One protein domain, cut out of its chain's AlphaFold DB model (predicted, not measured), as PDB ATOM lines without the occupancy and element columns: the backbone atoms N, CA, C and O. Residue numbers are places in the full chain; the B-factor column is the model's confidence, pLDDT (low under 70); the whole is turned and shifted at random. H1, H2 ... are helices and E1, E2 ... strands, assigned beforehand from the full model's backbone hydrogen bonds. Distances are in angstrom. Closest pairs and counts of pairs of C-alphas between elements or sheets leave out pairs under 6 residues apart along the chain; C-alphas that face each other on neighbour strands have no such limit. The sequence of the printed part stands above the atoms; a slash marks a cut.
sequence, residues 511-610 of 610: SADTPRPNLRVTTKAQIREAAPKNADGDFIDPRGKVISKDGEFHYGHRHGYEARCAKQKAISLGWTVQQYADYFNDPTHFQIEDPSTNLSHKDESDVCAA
ATOM      1  N   SER A 511     -24.222 -48.009 -34.391       93.38
ATOM      2  CA  SER A 511     -24.849 -48.891 -35.372       93.38
ATOM      3  C   SER A 511     -24.872 -48.231 -36.751       93.38
ATOM      4  O   SER A 511     -24.526 -47.055 -36.907       93.38
ATOM      5  N   ALA A 512     -25.324 -48.978 -37.762       92.69
ATOM      6  CA  ALA A 512     -25.517 -48.456 -39.111       92.69
ATOM      7  C   ALA A 512     -26.507 -47.276 -39.167       92.69
ATOM      8  O   ALA A 512     -26.362 -46.429 -40.044       92.69
ATOM      9  N   ASP A 513     -27.408 -47.138 -38.191       91.44
ATOM     10  CA  ASP A 513     -28.419 -46.072 -38.141       91.44
ATOM     11  C   ASP A 513     -28.020 -44.894 -37.240       91.44
ATOM     12  O   ASP A 513     -28.709 -43.880 -37.190       91.44
ATOM     13  N   THR A 514     -26.882 -44.978 -36.541       90.06
ATOM     14  CA  THR A 514     -26.418 -43.886 -35.673       90.06
ATOM     15  C   THR A 514     -26.161 -42.613 -36.497       90.06
ATOM     16  O   THR A 514     -25.395 -42.673 -37.469       90.06
ATOM     17  N   PRO A 515     -26.767 -41.462 -36.149       91.75
ATOM     18  CA  PRO A 515     -26.587 -40.228 -36.906       91.75
ATOM     19  C   PRO A 515     -25.145 -39.717 -36.811       91.75
ATOM     20  O   PRO A 515     -24.411 -40.023 -35.870       91.75
ATOM     21  N   ARG A 516     -24.737 -38.921 -37.805       93.50
ATOM     22  CA  ARG A 516     -23.437 -38.242 -37.799       93.50
ATOM     23  C   ARG A 516     -23.383 -37.257 -36.616       93.50
ATOM     24  O   ARG A 516     -24.295 -36.437 -36.501       93.50
ATOM     25  N   PRO A 517     -22.327 -37.272 -35.785       93.06
ATOM     26  CA  PRO A 517     -22.157 -36.291 -34.725       93.06
ATOM     27  C   PRO A 517     -21.968 -34.883 -35.297       93.06
ATOM     28  O   PRO A 517     -21.337 -34.688 -36.338       93.06
ATOM     29  N   ASN A 518     -22.491 -33.884 -34.592       92.06
ATOM     30  CA  ASN A 518     -22.219 -32.490 -34.918       92.06
ATOM     31  C   ASN A 518     -20.804 -32.099 -34.463       92.06
ATOM     32  O   ASN A 518     -20.310 -32.585 -33.444       92.06
ATOM     33  N   LEU A 519     -20.175 -31.189 -35.212       92.69
ATOM     34  CA  LEU A 519     -18.909 -30.573 -34.815       92.69
ATOM     35  C   LEU A 519     -19.120 -29.613 -33.634       92.69
ATOM     36  O   LEU A 519     -19.895 -28.652 -33.759       92.69
ATOM     37  N   ARG A 520     -18.387 -29.844 -32.542       91.31
ATOM     38  CA  ARG A 520     -18.337 -29.003 -31.341       91.31
ATOM     39  C   ARG A 520     -17.812 -27.609 -31.661       91.31
ATOM     40  O   ARG A 520     -17.085 -27.398 -32.637       91.31
ATOM     41  N   VAL A 521     -18.193 -26.640 -30.833       85.69
ATOM     42  CA  VAL A 521     -17.748 -25.248 -30.993       85.69
ATOM     43  C   VAL A 521     -16.236 -25.157 -30.793       85.69
ATOM     44  O   VAL A 521     -15.552 -24.539 -31.606       85.69
ATOM     45  N   THR A 522     -15.710 -25.861 -29.790       87.06
ATOM     46  CA  THR A 522     -14.268 -25.974 -29.514       87.06
ATOM     47  C   THR A 522     -13.484 -26.560 -30.686       87.06
ATOM     48  O   THR A 522     -12.524 -25.944 -31.150       87.06
ATOM     49  N   THR A 523     -13.934 -27.686 -31.244       92.88
ATOM     50  CA  THR A 523     -13.309 -28.308 -32.420       92.88
ATOM     51  C   THR A 523     -13.293 -27.351 -33.614       92.88
ATOM     52  O   THR A 523     -12.270 -27.187 -34.274       92.88
ATOM     53  N   LYS A 524     -14.401 -26.641 -33.876       95.31
ATOM     54  CA  LYS A 524     -14.474 -25.631 -34.947       95.31
ATOM     55  C   LYS A 524     -13.473 -24.492 -34.757       95.31
ATOM     56  O   LYS A 524     -12.914 -24.031 -35.755       95.31
ATOM     57  N   ALA A 525     -13.268 -24.032 -33.524       91.88
ATOM     58  CA  ALA A 525     -12.287 -23.000 -33.196       91.88
ATOM     59  C   ALA A 525     -10.857 -23.499 -33.457       91.88
ATOM     60  O   ALA A 525     -10.105 -22.851 -34.183       91.88
ATOM     61  N   GLN A 526     -10.531 -24.705 -32.980       94.75
ATOM     62  CA  GLN A 526      -9.226 -25.347 -33.177       94.75
ATOM     63  C   GLN A 526      -8.904 -25.571 -34.660       94.75
ATOM     64  O   GLN A 526      -7.787 -25.300 -35.097       94.75
ATOM     65  N   ILE A 527      -9.888 -25.993 -35.466       97.06
ATOM     66  CA  ILE A 527      -9.708 -26.143 -36.919       97.06
ATOM     67  C   ILE A 527      -9.386 -24.790 -37.570       97.06
ATOM     68  O   ILE A 527      -8.472 -24.710 -38.388       97.06
ATOM     69  N   ARG A 528     -10.100 -23.710 -37.212       95.94
ATOM     70  CA  ARG A 528      -9.826 -22.360 -37.749       95.94
ATOM     71  C   ARG A 528      -8.471 -21.824 -37.305       95.94
ATOM     72  O   ARG A 528      -7.824 -21.093 -38.054       95.94
ATOM     73  N   GLU A 529      -8.063 -22.112 -36.077       96.25
ATOM     74  CA  GLU A 529      -6.774 -21.683 -35.545       96.25
ATOM     75  C   GLU A 529      -5.626 -22.368 -36.292       96.25
ATOM     76  O   GLU A 529      -4.730 -21.678 -36.778       96.25
ATOM     77  N   ALA A 530      -5.723 -23.689 -36.475       96.44
ATOM     78  CA  ALA A 530      -4.724 -24.513 -37.153       96.44
ATOM     79  C   ALA A 530      -4.730 -24.389 -38.690       96.44
ATOM     80  O   ALA A 530      -3.790 -24.848 -39.343       96.44
ATOM     81  N   ALA A 531      -5.778 -23.811 -39.284       97.38
ATOM     82  CA  ALA A 531      -5.883 -23.652 -40.730       97.38
ATOM     83  C   ALA A 531      -4.761 -22.748 -41.285       97.38
ATOM     84  O   ALA A 531      -4.526 -21.667 -40.731       97.38
ATOM     85  N   PRO A 532      -4.094 -23.139 -42.391       97.19
ATOM     86  CA  PRO A 532      -3.121 -22.289 -43.068       97.19
ATOM     87  C   PRO A 532      -3.747 -20.958 -43.491       97.19
ATOM     88  O   PRO A 532      -4.879 -20.931 -43.976       97.19
ATOM     89  N   LYS A 533      -3.012 -19.855 -43.312       97.94
ATOM     90  CA  LYS A 533      -3.471 -18.499 -43.640       97.94
ATOM     91  C   LYS A 533      -2.422 -17.735 -44.436       97.94
ATOM     92  O   LYS A 533      -1.224 -17.974 -44.274       97.94
ATOM     93  N   ASN A 534      -2.866 -16.815 -45.285       97.50
ATOM     94  CA  ASN A 534      -1.983 -15.850 -45.943       97.50
ATOM     95  C   ASN A 534      -1.668 -14.657 -45.008       97.50
ATOM     96  O   ASN A 534      -2.067 -14.635 -43.843       97.50
ATOM     97  N   ALA A 535      -0.955 -13.649 -45.522       97.12
ATOM     98  CA  ALA A 535      -0.592 -12.452 -44.756       97.12
ATOM     99  C   ALA A 535      -1.801 -11.611 -44.294       97.12
ATOM    100  O   ALA A 535      -1.708 -10.925 -43.279       97.12
ATOM    101  N   ASP A 536      -2.934 -11.700 -44.993       95.75
ATOM    102  CA  ASP A 536      -4.168 -10.958 -44.696       95.75
ATOM    103  C   ASP A 536      -5.074 -11.693 -43.680       95.75
ATOM    104  O   ASP A 536      -6.097 -11.170 -43.209       95.75
ATOM    105  N   GLY A 537      -4.672 -12.908 -43.291       96.06
ATOM    106  CA  GLY A 537      -5.406 -13.790 -42.389       96.06
ATOM    107  C   GLY A 537      -6.499 -14.614 -43.072       96.06
ATOM    108  O   GLY A 537      -7.265 -15.268 -42.366       96.06
ATOM    109  N   ASP A 538      -6.575 -14.589 -44.404       97.31
ATOM    110  CA  ASP A 538      -7.483 -15.424 -45.190       97.31
ATOM    111  C   ASP A 538      -7.004 -16.874 -45.199       97.31
ATOM    112  O   ASP A 538      -5.798 -17.139 -45.220       97.31
ATOM    113  N   PHE A 539      -7.944 -17.814 -45.196       97.94
ATOM    114  CA  PHE A 539      -7.644 -19.240 -45.177       97.94
ATOM    115  C   PHE A 539      -7.070 -19.694 -46.521       97.94
ATOM    116  O   PHE A 539      -7.489 -19.232 -47.579       97.94
ATOM    117  N   ILE A 540      -6.126 -20.628 -46.488       96.81
ATOM    118  CA  ILE A 540      -5.604 -21.307 -47.674       96.81
ATOM    119  C   ILE A 540      -6.084 -22.753 -47.604       96.81
ATOM    120  O   ILE A 540      -5.736 -23.482 -46.673       96.81
ATOM    121  N   ASP A 541      -6.903 -23.152 -48.574       94.50
ATOM    122  CA  ASP A 541      -7.408 -24.519 -48.663       94.50
ATOM    123  C   ASP A 541      -6.285 -25.513 -49.049       94.50
ATOM    124  O   ASP A 541      -5.191 -25.111 -49.464       94.50
ATOM    125  N   PRO A 542      -6.522 -26.832 -48.952       92.69
ATOM    126  CA  PRO A 542      -5.523 -27.854 -49.285       92.69
ATOM    127  C   PRO A 542      -5.030 -27.822 -50.741       92.69
ATOM    128  O   PRO A 542      -3.985 -28.394 -51.050       92.69
ATOM    129  N   ARG A 543      -5.771 -27.170 -51.645       91.56
ATOM    130  CA  ARG A 543      -5.430 -26.995 -53.063       91.56
ATOM    131  C   ARG A 543      -4.709 -25.666 -53.328       91.56
ATOM    132  O   ARG A 543      -4.374 -25.377 -54.476       91.56
ATOM    133  N   GLY A 544      -4.449 -24.871 -52.290       94.69
ATOM    134  CA  GLY A 544      -3.790 -23.570 -52.380       94.69
ATOM    135  C   GLY A 544      -4.724 -22.416 -52.758       94.69
ATOM    136  O   GLY A 544      -4.239 -21.320 -53.044       94.69
ATOM    137  N   LYS A 545      -6.045 -22.628 -52.783       95.31
ATOM    138  CA  LYS A 545      -7.030 -21.572 -53.033       95.31
ATOM    139  C   LYS A 545      -7.193 -20.720 -51.776       95.31
ATOM    140  O   LYS A 545      -7.415 -21.239 -50.686       95.31
ATOM    141  N   VAL A 546      -7.116 -19.402 -51.943       97.19
ATOM    142  CA  VAL A 546      -7.366 -18.441 -50.861       97.19
ATOM    143  C   VAL A 546      -8.877 -18.256 -50.682       97.19
ATOM    144  O   VAL A 546      -9.584 -17.977 -51.652       97.19
ATOM    145  N   ILE A 547      -9.359 -18.405 -49.449       96.94
ATOM    146  CA  ILE A 547     -10.751 -18.231 -49.026       96.94
ATOM    147  C   ILE A 547     -10.785 -17.107 -47.998       96.94
ATOM    148  O   ILE A 547     -10.114 -17.184 -46.968       96.94
ATOM    149  N   SER A 548     -11.582 -16.075 -48.266       95.94
ATOM    150  CA  SER A 548     -11.696 -14.943 -47.348       95.94
ATOM    151  C   SER A 548     -12.115 -15.408 -45.952       95.94
ATOM    152  O   SER A 548     -13.057 -16.191 -45.823       95.94
ATOM    153  N   LYS A 549     -11.456 -14.899 -44.906       90.62
ATOM    154  CA  LYS A 549     -11.816 -15.199 -43.504       90.62
ATOM    155  C   LYS A 549     -13.241 -14.768 -43.131       90.62
ATOM    156  O   LYS A 549     -13.832 -15.347 -42.221       90.62
ATOM    157  N   ASP A 550     -13.771 -13.780 -43.850       92.25
ATOM    158  CA  ASP A 550     -15.133 -13.251 -43.710       92.25
ATOM    159  C   ASP A 550     -16.108 -13.871 -44.733       92.25
ATOM    160  O   ASP A 550     -17.308 -13.597 -44.704       92.25
ATOM    161  N   GLY A 551     -15.592 -14.693 -45.653       91.12
ATOM    162  CA  GLY A 551     -16.358 -15.390 -46.678       91.12
ATOM    163  C   GLY A 551     -16.956 -16.713 -46.199       91.12
ATOM    164  O   GLY A 551     -16.746 -17.164 -45.072       91.12
ATOM    165  N   GLU A 552     -17.717 -17.358 -47.081       94.31
ATOM    166  CA  GLU A 552     -18.267 -18.687 -46.823       94.31
ATOM    167  C   GLU A 552     -17.176 -19.758 -46.959       94.31
ATOM    168  O   GLU A 552     -16.477 -19.835 -47.970       94.31
ATOM    169  N   PHE A 553     -17.044 -20.601 -45.938       96.19
ATOM    170  CA  PHE A 553     -16.130 -21.737 -45.920       96.19
ATOM    171  C   PHE A 553     -16.789 -22.930 -45.235       96.19
ATOM    172  O   PHE A 553     -17.679 -22.774 -44.395       96.19
ATOM    173  N   HIS A 554     -16.329 -24.135 -45.562       96.56
ATOM    174  CA  HIS A 554     -16.801 -25.373 -44.951       96.56
ATOM    175  C   HIS A 554     -15.709 -26.046 -44.113       96.56
ATOM    176  O   HIS A 554     -14.515 -25.879 -44.353       96.56
ATOM    177  N   TYR A 555     -16.140 -26.842 -43.133       96.62
ATOM    178  CA  TYR A 555     -15.283 -27.782 -42.408       96.62
ATOM    179  C   TYR A 555     -15.298 -29.123 -43.144       96.62
ATOM    180  O   TYR A 555     -16.174 -29.959 -42.898       96.62
ATOM    181  N   GLY A 556     -14.373 -29.284 -44.087       95.12
ATOM    182  CA  GLY A 556     -14.178 -30.531 -44.821       95.12
ATOM    183  C   GLY A 556     -13.437 -31.560 -43.974       95.12
ATOM    184  O   GLY A 556     -12.679 -31.197 -43.070       95.12
ATOM    185  N   HIS A 557     -13.661 -32.847 -44.240       95.00
ATOM    186  CA  HIS A 557     -12.854 -33.902 -43.625       95.00
ATOM    187  C   HIS A 557     -11.526 -34.017 -44.363       95.00
ATOM    188  O   HIS A 557     -11.465 -33.879 -45.583       95.00
ATOM    189  N   ARG A 558     -10.459 -34.329 -43.633       94.44
ATOM    190  CA  ARG A 558      -9.215 -34.763 -44.259       94.44
ATOM    191  C   ARG A 558      -9.403 -36.139 -44.883       94.44
ATOM    192  O   ARG A 558     -10.184 -36.955 -44.397       94.44
ATOM    193  N   HIS A 559      -8.620 -36.398 -45.922       93.12
ATOM    194  CA  HIS A 559      -8.619 -37.665 -46.642       93.12
ATOM    195  C   HIS A 559      -8.464 -38.864 -45.686       93.12
ATOM    196  O   HIS A 559      -7.503 -38.923 -44.915       93.12
ATOM    197  N   GLY A 560      -9.411 -39.804 -45.737       93.00
ATOM    198  CA  GLY A 560      -9.467 -41.002 -44.892       93.00
ATOM    199  C   GLY A 560     -10.207 -40.827 -43.558       93.00
ATOM    200  O   GLY A 560     -10.412 -41.815 -42.849       93.00
ATOM    201  N   TYR A 561     -10.624 -39.607 -43.211       95.81
ATOM    202  CA  TYR A 561     -11.376 -39.283 -41.990       95.81
ATOM    203  C   TYR A 561     -12.826 -38.877 -42.278       95.81
ATOM    204  O   TYR A 561     -13.472 -38.198 -41.481       95.81
ATOM    205  N   GLU A 562     -13.362 -39.290 -43.422       95.06
ATOM    206  CA  GLU A 562     -14.735 -39.009 -43.812       95.06
ATOM    207  C   GLU A 562     -15.719 -39.595 -42.786       95.06
ATOM    208  O   GLU A 562     -15.460 -40.618 -42.143       95.06
ATOM    209  N   ALA A 563     -16.910 -38.998 -42.663       94.19
ATOM    210  CA  ALA A 563     -17.908 -39.440 -41.684       94.19
ATOM    211  C   ALA A 563     -18.259 -40.937 -41.803       94.19
ATOM    212  O   ALA A 563     -18.489 -41.600 -40.787       94.19
ATOM    213  N   ARG A 564     -18.242 -41.483 -43.030       94.81
ATOM    214  CA  ARG A 564     -18.426 -42.919 -43.292       94.81
ATOM    215  C   ARG A 564     -17.320 -43.774 -42.659       94.81
ATOM    216  O   ARG A 564     -17.622 -44.815 -42.082       94.81
ATOM    217  N   CYS A 565     -16.074 -43.312 -42.710       95.38
ATOM    218  CA  CYS A 565     -14.904 -44.005 -42.182       95.38
ATOM    219  C   CYS A 565     -14.887 -43.992 -40.657       95.38
ATOM    220  O   CYS A 565     -14.751 -45.045 -40.034       95.38
ATOM    221  N   ALA A 566     -15.145 -42.832 -40.051       95.62
ATOM    222  CA  ALA A 566     -15.263 -42.715 -38.601       95.62
ATOM    223  C   ALA A 566     -16.381 -43.617 -38.044       95.62
ATOM    224  O   ALA A 566     -16.190 -44.296 -37.035       95.62
ATOM    225  N   LYS A 567     -17.528 -43.689 -38.735       96.19
ATOM    226  CA  LYS A 567     -18.648 -44.559 -38.347       96.19
ATOM    227  C   LYS A 567     -18.320 -46.042 -38.513       96.19
ATOM    228  O   LYS A 567     -18.601 -46.829 -37.616       96.19
ATOM    229  N   GLN A 568     -17.709 -46.433 -39.631       94.94
ATOM    230  CA  GLN A 568     -17.301 -47.820 -39.856       94.94
ATOM    231  C   GLN A 568     -16.278 -48.280 -38.809       94.94
ATOM    232  O   GLN A 568     -16.420 -49.371 -38.257       94.94
ATOM    233  N   LYS A 569     -15.297 -47.429 -38.485       95.25
ATOM    234  CA  LYS A 569     -14.314 -47.673 -37.423       95.25
ATOM    235  C   LYS A 569     -15.002 -47.852 -36.071       95.25
ATOM    236  O   LYS A 569     -14.768 -48.863 -35.413       95.25
ATOM    237  N   ALA A 570     -15.927 -46.957 -35.728       96.12
ATOM    238  CA  ALA A 570     -16.715 -47.040 -34.504       96.12
ATOM    239  C   ALA A 570     -17.514 -48.349 -34.390       96.12
ATOM    240  O   ALA A 570     -17.475 -48.999 -33.349       96.12
ATOM    241  N   ILE A 571     -18.178 -48.779 -35.469       95.19
ATOM    242  CA  ILE A 571     -18.907 -50.057 -35.507       95.19
ATOM    243  C   ILE A 571     -17.937 -51.233 -35.331       95.19
ATOM    244  O   ILE A 571     -18.192 -52.125 -34.526       95.19
ATOM    245  N   SER A 572     -16.810 -51.234 -36.050       95.12
ATOM    246  CA  SER A 572     -15.843 -52.342 -36.016       95.12
ATOM    247  C   SER A 572     -15.172 -52.532 -34.656       95.12
ATOM    248  O   SER A 572     -14.835 -53.653 -34.284       95.12
ATOM    249  N   LEU A 573     -15.002 -51.439 -33.909       93.44
ATOM    250  CA  LEU A 573     -14.358 -51.422 -32.598       93.44
ATOM    251  C   LEU A 573     -15.364 -51.503 -31.443       93.44
ATOM    252  O   LEU A 573     -14.952 -51.453 -30.286       93.44
ATOM    253  N   GLY A 574     -16.665 -51.612 -31.734       93.25
ATOM    254  CA  GLY A 574     -17.708 -51.647 -30.710       93.25
ATOM    255  C   GLY A 574     -17.748 -50.372 -29.866       93.25
ATOM    256  O   GLY A 574     -17.937 -50.442 -28.654       93.25
ATOM    257  N   TRP A 575     -17.524 -49.210 -30.481       96.12
ATOM    258  CA  TRP A 575     -17.555 -47.934 -29.775       96.12
ATOM    259  C   TRP A 575     -18.966 -47.570 -29.327       96.12
ATOM    260  O   TRP A 575     -19.965 -47.848 -29.995       96.12
ATOM    261  N   THR A 576     -19.027 -46.860 -28.209       93.31
ATOM    262  CA  THR A 576     -20.229 -46.145 -27.779       93.31
ATOM    263  C   THR A 576     -20.467 -44.919 -28.665       93.31
ATOM    264  O   THR A 576     -19.536 -44.386 -29.277       93.31
ATOM    265  N   VAL A 577     -21.708 -44.423 -28.717       88.38
ATOM    266  CA  VAL A 577     -22.048 -43.176 -29.434       88.38
ATOM    267  C   VAL A 577     -21.175 -42.008 -28.963       88.38
ATOM    268  O   VAL A 577     -20.772 -41.186 -29.781       88.38
ATOM    269  N   GLN A 578     -20.815 -41.975 -27.676       83.38
ATOM    270  CA  GLN A 578     -19.937 -40.951 -27.117       83.38
ATOM    271  C   GLN A 578     -18.499 -41.073 -27.636       83.38
ATOM    272  O   GLN A 578     -17.960 -40.093 -28.132       83.38
ATOM    273  N   GLN A 579     -17.901 -42.269 -27.606       92.25
ATOM    274  CA  GLN A 579     -16.552 -42.494 -28.150       92.25
ATOM    275  C   GLN A 579     -16.472 -42.140 -29.637       92.25
ATOM    276  O   GLN A 579     -15.487 -41.561 -30.092       92.25
ATOM    277  N   TYR A 580     -17.529 -42.440 -30.391       96.38
ATOM    278  CA  TYR A 580     -17.642 -42.005 -31.776       96.38
ATOM    279  C   TYR A 580     -17.757 -40.489 -31.908       96.38
ATOM    280  O   TYR A 580     -17.069 -39.923 -32.750       96.38
ATOM    281  N   ALA A 581     -18.559 -39.821 -31.077       92.69
ATOM    282  CA  ALA A 581     -18.643 -38.365 -31.067       92.69
ATOM    283  C   ALA A 581     -17.306 -37.704 -30.699       92.69
ATOM    284  O   ALA A 581     -16.953 -36.704 -31.317       92.69
ATOM    285  N   ASP A 582     -16.557 -38.263 -29.747       93.44
ATOM    286  CA  ASP A 582     -15.246 -37.760 -29.331       93.44
ATOM    287  C   ASP A 582     -14.202 -37.938 -30.441       93.44
ATOM    288  O   ASP A 582     -13.557 -36.968 -30.827       93.44
ATOM    289  N   TYR A 583     -14.111 -39.130 -31.043       96.69
ATOM    290  CA  TYR A 583     -13.242 -39.368 -32.201       96.69
ATOM    291  C   TYR A 583     -13.629 -38.496 -33.404       96.69
ATOM    292  O   TYR A 583     -12.774 -37.943 -34.092       96.69
ATOM    293  N   PHE A 584     -14.929 -38.341 -33.659       96.19
ATOM    294  CA  PHE A 584     -15.434 -37.491 -34.733       96.19
ATOM    295  C   PHE A 584     -15.127 -36.006 -34.499       96.19
ATOM    296  O   PHE A 584     -15.107 -35.249 -35.457       96.19
ATOM    297  N   ASN A 585     -14.889 -35.576 -33.257       96.75
ATOM    298  CA  ASN A 585     -14.598 -34.186 -32.904       96.75
ATOM    299  C   ASN A 585     -13.102 -33.894 -32.696       96.75
ATOM    300  O   ASN A 585     -12.762 -32.827 -32.180       96.75
ATOM    301  N   ASP A 586     -12.207 -34.782 -33.131       97.06
ATOM    302  CA  ASP A 586     -10.779 -34.473 -33.217       97.06
ATOM    303  C   ASP A 586     -10.535 -33.431 -34.335       97.06
ATOM    304  O   ASP A 586     -10.834 -33.700 -35.505       97.06
ATOM    305  N   PRO A 587     -10.003 -32.230 -34.028       97.25
ATOM    306  CA  PRO A 587      -9.797 -31.174 -35.023       97.25
ATOM    307  C   PRO A 587      -8.814 -31.577 -36.130       97.25
ATOM    308  O   PRO A 587      -8.866 -31.020 -37.227       97.25
ATOM    309  N   THR A 588      -7.934 -32.551 -35.883       97.00
ATOM    310  CA  THR A 588      -6.968 -33.033 -36.878       97.00
ATOM    311  C   THR A 588      -7.629 -33.820 -38.009       97.00
ATOM    312  O   THR A 588      -7.038 -33.950 -39.080       97.00
ATOM    313  N   HIS A 589      -8.872 -34.274 -37.824       97.06
ATOM    314  CA  HIS A 589      -9.667 -34.954 -38.849       97.06
ATOM    315  C   HIS A 589     -10.292 -33.995 -39.870       97.06
ATOM    316  O   HIS A 589     -10.876 -34.452 -40.852       97.06
ATOM    317  N   PHE A 590     -10.168 -32.678 -39.678       97.06
ATOM    318  CA  PHE A 590     -10.809 -31.672 -40.525       97.06
ATOM    319  C   PHE A 590      -9.818 -30.658 -41.099       97.06
ATOM    320  O   PHE A 590      -8.655 -30.546 -40.690       97.06
ATOM    321  N   GLN A 591     -10.302 -29.910 -42.084       96.56
ATOM    322  CA  GLN A 591      -9.624 -28.783 -42.706       96.56
ATOM    323  C   GLN A 591     -10.648 -27.761 -43.220       96.56
ATOM    324  O   GLN A 591     -11.824 -28.077 -43.407       96.56
ATOM    325  N   ILE A 592     -10.208 -26.516 -43.405       97.19
ATOM    326  CA  ILE A 592     -11.037 -25.475 -44.021       97.19
ATOM    327  C   ILE A 592     -11.003 -25.670 -45.533       97.19
ATOM    328  O   ILE A 592      -9.927 -25.755 -46.123       97.19
ATOM    329  N   GLU A 593     -12.180 -25.735 -46.150       95.81
ATOM    330  CA  GLU A 593     -12.327 -25.961 -47.584       95.81
ATOM    331  C   GLU A 593     -13.300 -24.983 -48.226       95.81
ATOM    332  O   GLU A 593     -14.247 -24.488 -47.604       95.81
ATOM    333  N   ASP A 594     -13.080 -24.754 -49.517       95.31
ATOM    334  CA  ASP A 594     -14.007 -24.016 -50.352       95.31
ATOM    335  C   ASP A 594     -15.328 -24.793 -50.476       95.31
ATOM    336  O   ASP A 594     -15.295 -25.999 -50.768       95.31
ATOM    337  N   PRO A 595     -16.494 -24.137 -50.310       94.62
ATOM    338  CA  PRO A 595     -17.786 -24.812 -50.332       94.62
ATOM    339  C   PRO A 595     -18.006 -25.690 -51.565       94.62
ATOM    340  O   PRO A 595     -18.503 -26.808 -51.435       94.62
ATOM    341  N   SER A 596     -17.578 -25.231 -52.749       93.31
ATOM    342  CA  SER A 596     -17.753 -25.982 -53.997       93.31
ATOM    343  C   SER A 596     -16.900 -27.252 -54.053       93.31
ATOM    344  O   SER A 596     -17.331 -28.257 -54.617       93.31
ATOM    345  N   THR A 597     -15.715 -27.236 -53.434       89.56
ATOM    346  CA  THR A 597     -14.827 -28.402 -53.369       89.56
ATOM    347  C   THR A 597     -15.353 -29.423 -52.367       89.56
ATOM    348  O   THR A 597     -15.549 -30.576 -52.748       89.56
ATOM    349  N   ASN A 598     -15.690 -28.992 -51.148       93.00
ATOM    350  CA  ASN A 598     -16.210 -29.884 -50.107       93.00
ATOM    351  C   ASN A 598     -17.524 -30.566 -50.537       93.00
ATOM    352  O   ASN A 598     -17.680 -31.774 -50.398       93.00
ATOM    353  N   LEU A 599     -18.459 -29.812 -51.134       90.62
ATOM    354  CA  LEU A 599     -19.744 -30.355 -51.601       90.62
ATOM    355  C   LEU A 599     -19.612 -31.292 -52.809       90.62
ATOM    356  O   LEU A 599     -20.527 -32.060 -53.093       90.62
ATOM    357  N   SER A 600     -18.500 -31.226 -53.544       89.94
ATOM    358  CA  SER A 600     -18.274 -32.118 -54.685       89.94
ATOM    359  C   SER A 600     -17.879 -33.536 -54.272       89.94
ATOM    360  O   SER A 600     -17.894 -34.420 -55.126       89.94
ATOM    361  N   HIS A 601     -17.480 -33.741 -53.008       83.75
ATOM    362  CA  HIS A 601     -16.916 -34.993 -52.488       83.75
ATOM    363  C   HIS A 601     -15.718 -35.531 -53.301       83.75
ATOM    364  O   HIS A 601     -15.312 -36.679 -53.150       83.75
ATOM    365  N   LYS A 602     -15.124 -34.710 -54.180       83.69
ATOM    366  CA  LYS A 602     -14.126 -35.144 -55.169       83.69
ATOM    367  C   LYS A 602     -12.797 -35.584 -54.546       83.69
ATOM    368  O   LYS A 602     -12.058 -36.327 -55.183       83.69
ATOM    369  N   ASP A 603     -12.497 -35.105 -53.342       81.12
ATOM    370  CA  ASP A 603     -11.261 -35.420 -52.615       81.12
ATOM    371  C   ASP A 603     -11.477 -36.413 -51.458       81.12
ATOM    372  O   ASP A 603     -10.536 -36.700 -50.708       81.12
ATOM    373  N   GLU A 604     -12.691 -36.958 -51.315       84.81
ATOM    374  CA  GLU A 604     -12.946 -38.039 -50.365       84.81
ATOM    375  C   GLU A 604     -12.164 -39.290 -50.782       84.81
ATOM    376  O   GLU A 604     -12.104 -39.659 -51.957       84.81
ATOM    377  N   SER A 605     -11.519 -39.935 -49.816       85.75
ATOM    378  CA  SER A 605     -10.837 -41.201 -50.045       85.75
ATOM    379  C   SER A 605     -11.838 -42.322 -50.195       85.75
ATOM    380  O   SER A 605     -12.826 -42.361 -49.467       85.75
ATOM    381  N   ASP A 606     -11.521 -43.307 -51.032       86.50
ATOM    382  CA  ASP A 606     -12.159 -44.624 -50.975       86.50
ATOM    383  C   ASP A 606     -11.627 -45.460 -49.796       86.50
ATOM    384  O   ASP A 606     -12.319 -46.362 -49.311       86.50
ATOM    385  N   VAL A 607     -10.438 -45.125 -49.279       89.81
ATOM    386  CA  VAL A 607      -9.727 -45.868 -48.233       89.81
ATOM    387  C   VAL A 607      -9.740 -45.089 -46.919       89.81
ATOM    388  O   VAL A 607      -9.202 -43.993 -46.816       89.81
ATOM    389  N   CYS A 608     -10.315 -45.690 -45.881       91.06
ATOM    390  CA  CYS A 608     -10.336 -45.093 -44.550       91.06
ATOM    391  C   CYS A 608      -8.945 -45.095 -43.907       91.06
ATOM    392  O   CYS A 608      -8.196 -46.067 -44.035       91.06
ATOM    393  N   ALA A 609      -8.617 -44.023 -43.185       87.81
ATOM    394  CA  ALA A 609      -7.415 -43.964 -42.366       87.81
ATOM    395  C   ALA A 609      -7.473 -45.051 -41.277       87.81
ATOM    396  O   ALA A 609      -8.528 -45.286 -40.678       87.81
ATOM    397  N   ALA A 610      -6.342 -45.734 -41.067       75.00
ATOM    398  CA  ALA A 610      -6.228 -46.872 -40.150       75.00
ATOM    399  C   ALA A 610      -6.550 -46.503 -38.693       75.00
ATOM    400  O   ALA A 610      -6.200 -45.397 -38.225       75.00
TER     401      ALA A 610
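AT A GLANCE: This is residues 511 to 610 of the 610 residues of an uncharacterized protein of Nocardioides sp. Root614 (UniProt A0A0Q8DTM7). A small two-stranded sheet, E1 and E2, lies in the middle of an elongated domain, with the helices H2 and H3 towards one end and the long loop of residues 531 to 553 towards the other. H1 packs on the sheet, mostly on E2, and the short H4 sits by the start of E1. The printed part has 100 residues, with four named helices and two antiparallel strands in the order H1, E1, H2, H3, E2, H4; the class is mostly helix, though named elements hold 41 residues. It is compact, with a radius of gyration of the C-alphas of 14.2 A, and spans 45 by 27 by 21 A.

HOW THE PARTS SIT: Begin at E1, residues 554 to 557, and its antiparallel neighbour E2, residues 590 to 593: N 554 and O 593 are 2.9 A apart, within hydrogen-bond range, as are N 591 and O 556 at 2.9 A. Next find H1, residues 521 to 530, whose closest C-alpha pair with E2 is Ile 527 and Gln 591, 6.4 A apart. For H4, residues 595 to 599, and E1 the closest C-alphas are those of Pro 595 and His 554, 5.5 A apart. H2, residues 563 to 572, and H3, residues 577 to 584, touch, their closest C-alphas being those of Ala 570 and Tyr 580 at 5.8 A. They run opposite ways at a steep tilt of 48 degrees. H1 is apart from H2, H3 and H4. In H1, H2, H3 and H4 every O i to N i+4 pair is within hydrogen-bond range.

IN THESE COORDINATES: E1 starts at C-alpha 554, (-16.801, -25.373, -44.951), and is 9.5 A long; E2 is 9.2 A. H1 runs 14.4 A from C-alpha 521 at (-17.748, -25.248, -30.993). H2 measures 14.2 A and H3 10.2 A; H4 ends at C-alpha 599, (-19.744, -30.355, -51.601).

THE WHOLE: Look for the two C-alphas farthest apart at Asp 536 and Gly 574, 45.1 A. The link from H1 to E1 is long, and in it residues 539 to 540 pair antiparallel with 546 to 547; the other links are tight. The printed part has no cut and ends at the chain's last residue, 610; its mean pLDDT is 93.4 and no printed residue is under 70.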